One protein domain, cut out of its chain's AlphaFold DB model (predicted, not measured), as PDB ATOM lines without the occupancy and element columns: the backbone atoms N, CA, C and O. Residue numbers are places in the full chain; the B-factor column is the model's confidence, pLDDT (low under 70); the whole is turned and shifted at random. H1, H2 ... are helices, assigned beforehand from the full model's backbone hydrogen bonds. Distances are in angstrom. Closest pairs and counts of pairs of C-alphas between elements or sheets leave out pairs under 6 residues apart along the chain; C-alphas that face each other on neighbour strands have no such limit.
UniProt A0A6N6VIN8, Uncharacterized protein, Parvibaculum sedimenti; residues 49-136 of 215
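Overview. This is residues 49 to 136 of the 215 residues of an uncharacterized protein of Parvibaculum sedimenti (UniProt A0A6N6VIN8). One long helix, H1, is crossed by a helical hairpin of H2 and H3, whose two helices pack on the same side of it, H2 over its second half and H3 over its first. The hairpin is loose: H2 and H3 meet near their tight link, and a tail of residues 127 to 136 follows H3. The printed part has 88 residues with three named helices in the order H1, H2, H3 and no named strand; its class is all helix. It is loose, with a radius of gyration of the C-alphas of 15.1 A, and flat, spanning 40 by 40 by 20 A.

Arrangement. H1, residues 49 to 76, touches H2, residues 85 to 101, with residues 63 to 71 alone; the closest C-alphas, of Gly 70 and Ala 89, are 4.7 A apart. Their lines stand at a steep tilt of 55 degrees, opposite ways. H3, residues 107 to 126, touches H1 with residues 112 to 116 alone, about perpendicular at 81 degrees; the closest C-alphas, of Asn 60 and Val 116, are 5.3 A apart. H2 and H3 form a hairpin at a shallow tilt of 26 degrees, opposite ways; residues 94 to 101 touch residues 109 to 113, and the closest C-alphas, of Tyr 101 and Arg 109, are 6.1 A apart. The helix packing is mostly crossed, but only just: of 3 touching pairs, 1 is at a shallow tilt. Every O i to N i+4 pair is within hydrogen-bond range in H1 and H2, and 11 of 16 are in H3.

Along the chain. H1 begins at C-alpha 49, (38.039, 46.387, 35.229), and is 40.6 A long. H2 measures 24.3 A. H3 measures 28.9 A, has a kink of 39 degrees near residue 114, and ends at C-alpha 126, (26.649, 29.486, 46.771).

Size, cuts and confidence. The C-alphas farthest apart, of Arg 49 and Ala 78, are 43.1 A apart. The printed part has no cut. The link from H1 to H2 is short, and residues 75 to 80 stand free. Confidence is low, with pLDDT under 70, at residue 105 and residues 120 to 136.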
ATOM      1  N   ARG A  49      39.259  47.172  34.982       87.62
ATOM      2  CA  ARG A  49      38.039  46.387  35.229       87.62
ATOM      3  C   ARG A  49      37.369  45.927  33.930       87.62
ATOM      4  O   ARG A  49      36.842  44.814  33.877       87.62
ATOM      5  N   ALA A  50      37.336  46.777  32.906       88.75
ATOM      6  CA  ALA A  50      36.765  46.437  31.607       88.75
ATOM      7  C   ALA A  50      37.583  45.346  30.900       88.75
ATOM      8  O   ALA A  50      36.991  44.420  30.339       88.75
ATOM      9  N   ASP A  51      38.911  45.413  30.997       88.75
ATOM     10  CA  ASP A  51      39.816  44.402  30.449       88.75
ATOM     11  C   ASP A  51      39.651  43.055  31.164       88.75
ATOM     12  O   ASP A  51      39.431  42.035  30.509       88.75
ATOM     13  N   LEU A  52      39.609  43.046  32.502       86.69
ATOM     14  CA  LEU A  52      39.339  41.832  33.285       86.69
ATOM     15  C   LEU A  52      37.986  41.203  32.928       86.69
ATOM     16  O   LEU A  52      37.882  39.987  32.773       86.69
ATOM     17  N   ARG A  53      36.942  42.021  32.741       86.75
ATOM     18  CA  ARG A  53      35.613  41.541  32.324       86.75
ATOM     19  C   ARG A  53      35.656  40.903  30.937       86.75
ATOM     20  O   ARG A  53      35.006  39.885  30.708       86.75
ATOM     21  N   ARG A  54      36.390  41.507  30.002       89.44
ATOM     22  CA  ARG A  54      36.567  40.972  28.649       89.44
ATOM     23  C   ARG A  54      37.282  39.626  28.693       89.44
ATOM     24  O   ARG A  54      36.801  38.682  28.072       89.44
ATOM     25  N   GLU A  55      38.385  39.538  29.427       88.25
ATOM     26  CA  GLU A  55      39.145  38.295  29.569       88.25
ATOM     27  C   GLU A  55      38.322  37.198  30.245       88.25
ATOM     28  O   GLU A  55      38.306  36.071  29.759       88.25
ATOM     29  N   PHE A  56      37.541  37.537  31.275       86.75
ATOM     30  CA  PHE A  56      36.608  36.609  31.910       86.75
ATOM     31  C   PHE A  56      35.595  36.020  30.918       86.75
ATOM     32  O   PHE A  56      35.403  34.804  30.869       86.75
ATOM     33  N   ILE A  57      34.961  36.866  30.098       89.44
ATOM     34  CA  ILE A  57      33.979  36.411  29.102       89.44
ATOM     35  C   ILE A  57      34.649  35.508  28.066       89.44
ATOM     36  O   ILE A  57      34.092  34.470  27.709       89.44
ATOM     37  N   LEU A  58      35.826  35.895  27.572       92.69
ATOM     38  CA  LEU A  58      36.544  35.124  26.560       92.69
ATOM     39  C   LEU A  58      36.994  33.766  27.095       92.69
ATOM     40  O   LEU A  58      36.793  32.766  26.411       92.69
ATOM     41  N   ALA A  59      37.548  33.727  28.307       91.25
ATOM     42  CA  ALA A  59      38.010  32.496  28.936       91.25
ATOM     43  C   ALA A  59      36.856  31.505  29.159       91.25
ATOM     44  O   ALA A  59      36.965  30.347  28.762       91.25
ATOM     45  N   ASN A  60      35.721  31.965  29.698       91.25
ATOM     46  CA  ASN A  60      34.563  31.094  29.924       91.25
ATOM     47  C   ASN A  60      33.885  30.666  28.619       91.25
ATOM     48  O   ASN A  60      33.516  29.507  28.472       91.25
ATOM     49  N   THR A  61      33.799  31.558  27.626       94.88
ATOM     50  CA  THR A  61      33.278  31.187  26.297       94.88
ATOM     51  C   THR A  61      34.141  30.108  25.649       94.88
ATOM     52  O   THR A  61      33.621  29.158  25.069       94.88
ATOM     53  N   GLU A  62      35.463  30.247  25.736       95.06
ATOM     54  CA  GLU A  62      36.390  29.250  25.215       95.06
ATOM     55  C   GLU A  62      36.243  27.911  25.934       95.06
ATOM     56  O   GLU A  62      36.137  26.885  25.264       95.06
ATOM     57  N   PHE A  63      36.179  27.921  27.266       95.19
ATOM     58  CA  PHE A  63      35.964  26.709  28.049       95.19
ATOM     59  C   PHE A  63      34.664  26.002  27.651       95.19
ATOM     60  O   PHE A  63      34.699  24.815  27.343       95.19
ATOM     61  N   THR A  64      33.540  26.725  27.567       95.38
ATOM     62  CA  THR A  64      32.250  26.148  27.153       95.38
ATOM     63  C   THR A  64      32.336  25.519  25.768       95.38
ATOM     64  O   THR A  64      31.902  24.391  25.576       95.38
ATOM     65  N   VAL A  65      32.935  26.204  24.789       97.75
ATOM     66  CA  VAL A  65      33.082  25.630  23.442       97.75
ATOM     67  C   VAL A  65      33.937  24.362  23.472       97.75
ATOM     68  O   VAL A  65      33.615  23.396  22.785       97.75
ATOM     69  N   LEU A  66      35.009  24.336  24.266       97.62
ATOM     70  CA  LEU A  66      35.862  23.154  24.400       97.62
ATOM     71  C   LEU A  66      35.165  21.998  25.131       97.62
ATOM     72  O   LEU A  66      35.386  20.847  24.761       97.62
ATOM     73  N   HIS A  67      34.309  22.291  26.110       97.12
ATOM     74  CA  HIS A  67      33.462  21.312  26.790       97.12
ATOM     75  C   HIS A  67      32.509  20.631  25.792       97.12
ATOM     76  O   HIS A  67      32.500  19.407  25.678       97.12
ATOM     77  N   GLU A  68      31.816  21.412  24.957       97.88
ATOM     78  CA  GLU A  68      30.936  20.871  23.907       97.88
ATOM     79  C   GLU A  68      31.706  20.063  22.853       97.88
ATOM     80  O   GLU A  68      31.257  19.012  22.393       97.88
ATOM     81  N   VAL A  69      32.910  20.516  22.486       98.00
ATOM     82  CA  VAL A  69      33.808  19.732  21.624       98.00
ATOM     83  C   VAL A  69      34.173  18.403  22.288       98.00
ATOM     84  O   VAL A  69      34.293  17.401  21.587       98.00
ATOM     85  N   GLY A  70      34.309  18.361  23.615       96.88
ATOM     86  CA  GLY A  70      34.535  17.127  24.361       96.88
ATOM     87  C   GLY A  70      33.412  16.111  24.172       96.88
ATOM     88  O   GLY A  70      33.698  14.971  23.804       96.88
ATOM     89  N   HIS A  71      32.153  16.536  24.296       97.12
ATOM     90  CA  HIS A  71      30.999  15.678  23.999       97.12
ATOM     91  C   HIS A  71      31.049  15.119  22.576       97.12
ATOM     92  O   HIS A  71      30.923  13.909  22.376       97.12
ATOM     93  N   VAL A  72      31.310  15.980  21.586       97.88
ATOM     94  CA  VAL A  72      31.417  15.555  20.182       97.88
ATOM     95  C   VAL A  72      32.539  14.531  20.001       97.88
ATOM     96  O   VAL A  72      32.338  13.502  19.365       97.88
ATOM     97  N   VAL A  73      33.717  14.771  20.582       97.56
ATOM     98  CA  VAL A  73      34.860  13.849  20.489       97.56
ATOM     99  C   VAL A  73      34.523  12.490  21.102       97.56
ATOM    100  O   VAL A  73      34.813  11.456  20.499       97.56
ATOM    101  N   PHE A  74      33.910  12.459  22.281       96.12
ATOM    102  CA  PHE A  74      33.601  11.190  22.935       96.12
ATOM    103  C   PHE A  74      32.554  10.382  22.171       96.12
ATOM    104  O   PHE A  74      32.706   9.163  22.051       96.12
ATOM    105  N   GLN A  75      31.557  11.055  21.595       96.12
ATOM    106  CA  GLN A  75      30.510  10.420  20.798       96.12
ATOM    107  C   GLN A  75      31.036   9.900  19.455       96.12
ATOM    108  O   GLN A  75      30.832   8.730  19.133       96.12
ATOM    109  N   GLU A  76      31.757  10.726  18.695       97.94
ATOM    110  CA  GLU A  76      32.214  10.371  17.343       97.94
ATOM    111  C   GLU A  76      33.300   9.288  17.347       97.94
ATOM    112  O   GLU A  76      33.352   8.445  16.449       97.94
ATOM    113  N   PHE A  77      34.163   9.277  18.364       97.62
ATOM    114  CA  PHE A  77      35.254   8.304  18.463       97.62
ATOM    115  C   PHE A  77      34.949   7.129  19.399       97.62
ATOM    116  O   PHE A  77      35.819   6.277  19.590       97.62
ATOM    117  N   ALA A  78      33.735   7.060  19.960       95.50
ATOM    118  CA  ALA A  78      33.313   6.035  20.917       95.50
ATOM    119  C   ALA A  78      34.339   5.831  22.051       95.50
ATOM    120  O   ALA A  78      34.709   4.703  22.392       95.50
ATOM    121  N   VAL A  79      34.841   6.941  22.603       96.50
ATOM    122  CA  VAL A  79      35.874   6.916  23.645       96.50
ATOM    123  C   VAL A  79      35.272   6.312  24.918       96.50
ATOM    124  O   VAL A  79      34.258   6.814  25.401       96.50
ATOM    125  N   PRO A  80      35.865   5.254  25.498       93.94
ATOM    126  CA  PRO A  80      35.378   4.712  26.758       93.94
ATOM    127  C   PRO A  80      35.655   5.709  27.889       93.94
ATOM    128  O   PRO A  80      36.810   6.021  28.181       93.94
ATOM    129  N   LEU A  81      34.592   6.197  28.530       94.69
ATOM    130  CA  LEU A  81      34.684   7.127  29.653       94.69
ATOM    131  C   LEU A  81      34.607   6.381  30.985       94.69
ATOM    132  O   LEU A  81      33.756   5.514  31.191       94.69
ATOM    133  N   PHE A  82      35.495   6.746  31.907       89.31
ATOM    134  CA  PHE A  82      35.477   6.268  33.285       89.31
ATOM    135  C   PHE A  82      34.936   7.393  34.175       89.31
ATOM    136  O   PHE A  82      35.679   8.297  34.538       89.31
ATOM    137  N   GLY A  83      33.644   7.361  34.508       92.56
ATOM    138  CA  GLY A  83      32.981   8.426  35.278       92.56
ATOM    139  C   GLY A  83      31.776   9.008  34.541       92.56
ATOM    140  O   GLY A  83      31.232   8.342  33.657       92.56
ATOM    141  N   ARG A  84      31.326  10.218  34.913       93.69
ATOM    142  CA  ARG A  84      30.274  10.903  34.148       93.69
ATOM    143  C   ARG A  84      30.915  11.629  32.968       93.69
ATOM    144  O   ARG A  84      32.063  12.075  33.020       93.69
ATOM    145  N   GLU A  85      30.151  11.714  31.888       94.31
ATOM    146  CA  GLU A  85      30.595  12.316  30.632       94.31
ATOM    147  C   GLU A  85      30.992  13.786  30.812       94.31
ATOM    148  O   GLU A  85      32.054  14.190  30.354       94.31
ATOM    149  N   GLU A  86      30.203  14.524  31.589       94.06
ATOM    150  CA  GLU A  86      30.429  15.927  31.955       94.06
ATOM    151  C   GLU A  86      31.818  16.166  32.569       94.06
ATOM    152  O   GLU A  86      32.573  17.007  32.093       94.06
ATOM    153  N   GLU A  87      32.225  15.366  33.568       94.75
ATOM    154  CA  GLU A  87      33.545  15.538  34.195       94.75
ATOM    155  C   GLU A  87      34.688  15.212  33.227       94.75
ATOM    156  O   GLU A  87      35.774  15.796  33.298       94.75
ATOM    157  N   SER A  88      34.451  14.266  32.316       96.25
ATOM    158  CA  SER A  88      35.421  13.926  31.275       96.25
ATOM    159  C   SER A  88      35.554  15.070  30.264       96.25
ATOM    160  O   SER A  88      36.670  15.373  29.835       96.25
ATOM    161  N   ALA A  89      34.444  15.730  29.917       96.06
ATOM    162  CA  ALA A  89      34.411  16.869  29.004       96.06
ATOM    163  C   ALA A  89      35.102  18.092  29.621       96.06
ATOM    164  O   ALA A  89      35.980  18.680  28.987       96.06
ATOM    165  N   ASP A  90      34.822  18.392  30.892       94.62
ATOM    166  CA  ASP A  90      35.500  19.446  31.659       94.62
ATOM    167  C   ASP A  90      37.009  19.205  31.763       94.62
ATOM    168  O   ASP A  90      37.824  20.118  31.578       94.62
ATOM    169  N   THR A  91      37.404  17.954  32.027       94.00
ATOM    170  CA  THR A  91      38.818  17.568  32.107       94.00
ATOM    171  C   THR A  91      39.509  17.781  30.766       94.00
ATOM    172  O   THR A  91      40.601  18.354  30.714       94.00
ATOM    173  N   LEU A  92      38.878  17.358  29.668       95.81
ATOM    174  CA  LEU A  92      39.425  17.543  28.329       95.81
ATOM    175  C   LEU A  92      39.539  19.031  27.967       95.81
ATOM    176  O   LEU A  92      40.597  19.455  27.503       95.81
ATOM    177  N   ALA A  93      38.502  19.831  28.225       95.62
ATOM    178  CA  ALA A  93      38.512  21.273  27.986       95.62
ATOM    179  C   ALA A  93      39.648  21.967  28.753       95.62
ATOM    180  O   ALA A  93      40.423  22.733  28.171       95.62
ATOM    181  N   THR A  94      39.817  21.619  30.031       93.25
ATOM    182  CA  THR A  94      40.898  22.136  30.881       93.25
ATOM    183  C   THR A  94      42.274  21.769  30.326       93.25
ATOM    184  O   THR A  94      43.140  22.637  30.198       93.25
ATOM    185  N   MET A  95      42.483  20.507  29.937       94.50
ATOM    186  CA  MET A  95      43.751  20.054  29.350       94.50
ATOM    187  C   MET A  95      44.068  20.786  28.047       94.50
ATOM    188  O   MET A  95      45.200  21.229  27.848       94.50
ATOM    189  N   LEU A  96      43.076  20.974  27.174       94.69
ATOM    190  CA  LEU A  96      43.249  21.716  25.925       94.69
ATOM    191  C   LEU A  96      43.619  23.182  26.175       94.69
ATOM    192  O   LEU A  96      44.490  23.705  25.481       94.69
ATOM    193  N   MET A  97      43.029  23.833  27.181       93.25
ATOM    194  CA  MET A  97      43.423  25.190  27.564       93.25
ATOM    195  C   MET A  97      44.849  25.234  28.131       93.25
ATOM    196  O   MET A  97      45.635  26.067  27.686       93.25
ATOM    197  N   ILE A  98      45.227  24.324  29.039       91.31
ATOM    198  CA  ILE A  98      46.601  24.239  29.581       91.31
ATOM    199  C   ILE A  98      47.621  24.114  28.442       91.31
ATOM    200  O   ILE A  98      48.594  24.870  28.391       91.31
ATOM    201  N   LEU A  99      47.373  23.190  27.507       91.25
ATOM    202  CA  LEU A  99      48.245  22.943  26.359       91.25
ATOM    203  C   LEU A  99      48.298  24.141  25.408       91.25
ATOM    204  O   LEU A  99      49.371  24.498  24.925       91.25
ATOM    205  N   ARG A 100      47.156  24.785  25.146       90.06
ATOM    206  CA  ARG A 100      47.079  25.959  24.269       90.06
ATOM    207  C   ARG A 100      47.829  27.153  24.844       90.06
ATOM    208  O   ARG A 100      48.466  27.892  24.094       90.06
ATOM    209  N   TYR A 101      47.713  27.368  26.149       87.00
ATOM    210  CA  TYR A 101      48.302  28.527  26.798       87.00
ATOM    211  C   TYR A 101      49.771  28.326  27.161       87.00
ATOM    212  O   TYR A 101      50.476  29.325  27.276       87.00
ATOM    213  N   GLY A 102      50.277  27.091  27.241       83.25
ATOM    214  CA  GLY A 102      51.663  26.856  27.659       83.25
ATOM    215  C   GLY A 102      51.865  27.370  29.081       83.25
ATOM    216  O   GLY A 102      52.708  28.218  29.357       83.25
ATOM    217  N   VAL A 103      50.985  26.942  29.982       76.69
ATOM    218  CA  VAL A 103      50.919  27.473  31.352       76.69
ATOM    219  C   VAL A 103      52.148  27.078  32.185       76.69
ATOM    220  O   VAL A 103      52.478  27.722  33.174       76.69
ATOM    221  N   ASP A 104      52.873  26.056  31.739       76.06
ATOM    222  CA  ASP A 104      54.198  25.679  32.226       76.06
ATOM    223  C   ASP A 104      55.298  26.693  31.860       76.06
ATOM    224  O   ASP A 104      56.320  26.769  32.541       76.06
ATOM    225  N   THR A 105      55.093  27.473  30.799       69.94
ATOM    226  CA  THR A 105      56.090  28.376  30.213       69.94
ATOM    227  C   THR A 105      55.801  29.856  30.461       69.94
ATOM    228  O   THR A 105      56.741  30.648  30.495       69.94
ATOM    229  N   ASP A 106      54.543  30.242  30.683       75.44
ATOM    230  CA  ASP A 106      54.151  31.626  30.967       75.44
ATOM    231  C   ASP A 106      53.108  31.697  32.102       75.44
ATOM    232  O   ASP A 106      51.912  31.492  31.866       75.44
ATOM    233  N   PRO A 107      53.537  32.031  33.337       74.81
ATOM    234  CA  PRO A 107      52.645  32.142  34.485       74.81
ATOM    235  C   PRO A 107      51.542  33.189  34.316       74.81
ATOM    236  O   PRO A 107      50.498  33.049  34.943       74.81
ATOM    237  N   GLN A 108      51.723  34.213  33.473       74.31
ATOM    238  CA  GLN A 108      50.678  35.223  33.249       74.31
ATOM    239  C   GLN A 108      49.494  34.652  32.463       74.31
ATOM    240  O   GLN A 108      48.370  35.130  32.575       74.31
ATOM    241  N   ARG A 109      49.695  33.570  31.702       80.94
ATOM    242  CA  ARG A 109      48.597  32.898  30.991       80.94
ATOM    243  C   ARG A 109      47.763  31.999  31.895       80.94
ATOM    244  O   ARG A 109      46.684  31.569  31.484       80.94
ATOM    245  N   MET A 110      48.221  31.766  33.127       83.81
ATOM    246  CA  MET A 110      47.420  31.132  34.172       83.81
ATOM    247  C   MET A 110      46.155  31.944  34.471       83.81
ATOM    248  O   MET A 110      45.126  31.355  34.796       83.81
ATOM    249  N   ASP A 111      46.183  33.267  34.281       84.25
ATOM    250  CA  ASP A 111      45.048  34.145  34.569       84.25
ATOM    251  C   ASP A 111      43.777  33.709  33.829       84.25
ATOM    252  O   ASP A 111      42.698  33.712  34.414       84.25
ATOM    253  N   ARG A 112      43.881  33.226  32.582       82.88
ATOM    254  CA  ARG A 112      42.708  32.707  31.854       82.88
ATOM    255  C   ARG A 112      42.137  31.429  32.463       82.88
ATOM    256  O   ARG A 112      40.919  31.301  32.532       82.88
ATOM    257  N   LEU A 113      42.980  30.507  32.924       87.12
ATOM    258  CA  LEU A 113      42.509  29.310  33.629       87.12
ATOM    259  C   LEU A 113      41.863  29.677  34.970       87.12
ATOM    260  O   LEU A 113      40.829  29.119  35.335       87.12
ATOM    261  N   LEU A 114      42.436  30.655  35.677       85.50
ATOM    262  CA  LEU A 114      41.875  31.155  36.929       85.50
ATOM    263  C   LEU A 114      40.510  31.815  36.710       85.50
ATOM    264  O   LEU A 114      39.597  31.567  37.495       85.50
ATOM    265  N   MET A 115      40.336  32.580  35.628       85.00
ATOM    266  CA  MET A 115      39.050  33.193  35.274       85.00
ATOM    267  C   MET A 115      37.945  32.164  35.017       85.00
ATOM    268  O   MET A 115      36.801  32.416  35.388       85.00
ATOM    269  N   VAL A 116      38.279  31.008  34.432       84.50
ATOM    270  CA  VAL A 116      37.331  29.888  34.321       84.50
ATOM    271  C   VAL A 116      37.002  29.361  35.714       84.50
ATOM    272  O   VAL A 116      35.840  29.302  36.092       84.50
ATOM    273  N   SER A 117      38.013  29.065  36.537       79.12
ATOM    274  CA  SER A 117      37.788  28.501  37.876       79.12
ATOM    275  C   SER A 117      36.986  29.409  38.817       79.12
ATOM    276  O   SER A 117      36.301  28.906  39.705       79.12
ATOM    277  N   ALA A 118      37.043  30.730  38.624       74.88
ATOM    278  CA  ALA A 118      36.349  31.704  39.458       74.88
ATOM    279  C   ALA A 118      34.819  31.585  39.357       74.88
ATOM    280  O   ALA A 118      34.147  31.642  40.383       74.88
ATOM    281  N   GLU A 119      34.273  31.367  38.153       70.94
ATOM    282  CA  GLU A 119      32.823  31.185  37.967       70.94
ATOM    283  C   GLU A 119      32.329  29.936  38.700       70.94
ATOM    284  O   GLU A 119      31.358  29.983  39.457       70.94
ATOM    285  N   TRP A 120      33.055  28.833  38.534       67.88
ATOM    286  CA  TRP A 120      32.743  27.578  39.201       67.88
ATOM    287  C   TRP A 120      32.841  27.733  40.717       67.88
ATOM    288  O   TRP A 120      31.944  27.317  41.445       67.88
ATOM    289  N   TYR A 121      33.905  28.361  41.216       60.03
ATOM    290  CA  TYR A 121      34.104  28.563  42.648       60.03
ATOM    291  C   TYR A 121      32.957  29.345  43.298       60.03
ATOM    292  O   TYR A 121      32.502  28.965  44.382       60.03
ATOM    293  N   ASP A 122      32.446  30.372  42.617       64.31
ATOM    294  CA  ASP A 122      31.263  31.105  43.060       64.31
ATOM    295  C   ASP A 122      30.023  30.199  43.090       64.31
ATOM    296  O   ASP A 122      29.302  30.198  44.086       64.31
ATOM    297  N   GLU A 123      29.789  29.358  42.078       56.47
ATOM    298  CA  GLU A 123      28.683  28.386  42.103       56.47
ATOM    299  C   GLU A 123      28.779  27.424  43.304       56.47
ATOM    300  O   GLU A 123      27.786  27.189  44.001       56.47
ATOM    301  N   TRP A 124      29.980  26.921  43.601       56.06
ATOM    302  CA  TRP A 124      30.223  25.999  44.714       56.06
ATOM    303  C   TRP A 124      30.047  26.652  46.090       56.06
ATOM    304  O   TRP A 124      29.483  26.025  46.990       56.06
ATOM    305  N   GLN A 125      30.488  27.901  46.271       55.88
ATOM    306  CA  GLN A 125      30.288  28.636  47.530       55.88
ATOM    307  C   GLN A 125      28.824  28.989  47.790       55.88
ATOM    308  O   GLN A 125      28.413  29.208  48.932       55.88
ATOM    309  N   VAL A 126      28.041  29.063  46.724       56.03
ATOM    310  CA  VAL A 126      26.649  29.486  46.771       56.03
ATOM    311  C   VAL A 126      25.721  28.321  47.120       56.03
ATOM    312  O   VAL A 126      24.571  28.555  47.471       56.03
ATOM    313  N   LEU A 127      26.197  27.073  47.148       54.44
ATOM    314  CA  LEU A 127      25.411  25.953  47.666       54.44
ATOM    315  C   LEU A 127      25.229  26.071  49.187       54.44
ATOM    316  O   LEU A 127      26.186  25.992  49.956       54.44
ATOM    317  N   ASP A 128      23.979  26.211  49.635       58.41
ATOM    318  CA  ASP A 128      23.647  26.177  51.061       58.41
ATOM    319  C   ASP A 128      24.088  24.824  51.665       58.41
ATOM    320  O   ASP A 128      23.645  23.770  51.186       58.41
ATOM    321  N   PRO A 129      24.932  24.812  52.716       59.47
ATOM    322  CA  PRO A 129      25.454  23.580  53.302       59.47
ATOM    323  C   PRO A 129      24.362  22.657  53.867       59.47
ATOM    324  O   PRO A 129      24.603  21.457  54.007       59.47
ATOM    325  N   ALA A 130      23.162  23.173  54.155       60.62
ATOM    326  CA  ALA A 130      22.033  22.373  54.626       60.62
ATOM    327  C   ALA A 130      21.251  21.683  53.493       60.62
ATOM    328  O   ALA A 130      20.649  20.632  53.721       60.62
ATOM    329  N   THR A 131      21.243  22.244  52.280       66.38
ATOM    330  CA  THR A 131      20.353  21.791  51.193       66.38
ATOM    331  C   THR A 131      21.074  21.377  49.910       66.38
ATOM    332  O   THR A 131      20.439  20.782  49.036       66.38
ATOM    333  N   LYS A 132      22.383  21.655  49.786       58.94
ATOM    334  CA  LYS A 132      23.187  21.452  48.564       58.94
ATOM    335  C   LYS A 132      22.510  22.000  47.299       58.94
ATOM    336  O   LYS A 132      22.667  21.448  46.213       58.94
ATOM    337  N   ARG A 133      21.716  23.063  47.434       53.03
ATOM    338  CA  ARG A 133      21.107  23.785  46.316       53.03
ATOM    339  C   ARG A 133      21.629  25.205  46.301       53.03
ATOM    340  O   ARG A 133      21.771  25.824  47.353       53.03
ATOM    341  N   ALA A 134      21.843  25.726  45.098       51.88
ATOM    342  CA  ALA A 134      22.057  27.147  44.921       51.88
ATOM    343  C   ALA A 134      20.769  27.889  45.349       51.88
ATOM    344  O   ALA A 134      19.675  27.495  44.918       51.88
ATOM    345  N   PRO A 135      20.840  28.934  46.197       48.91
ATOM    346  CA  PRO A 135      19.712  29.773  46.540       48.91
ATOM    347  C   PRO A 135      19.122  30.314  45.247       48.91
ATOM    348  O   PRO A 135      19.779  30.976  44.438       48.91
ATOM    349  N   THR A 136      17.855  29.979  45.049       41.69
ATOM    350  CA  THR A 136      17.059  30.397  43.906       41.69
ATOM    351  C   THR A 136      17.000  31.925  43.893       41.69
ATOM    352  O   THR A 136      16.233  32.523  44.639       41.69
TER     353      THR A 136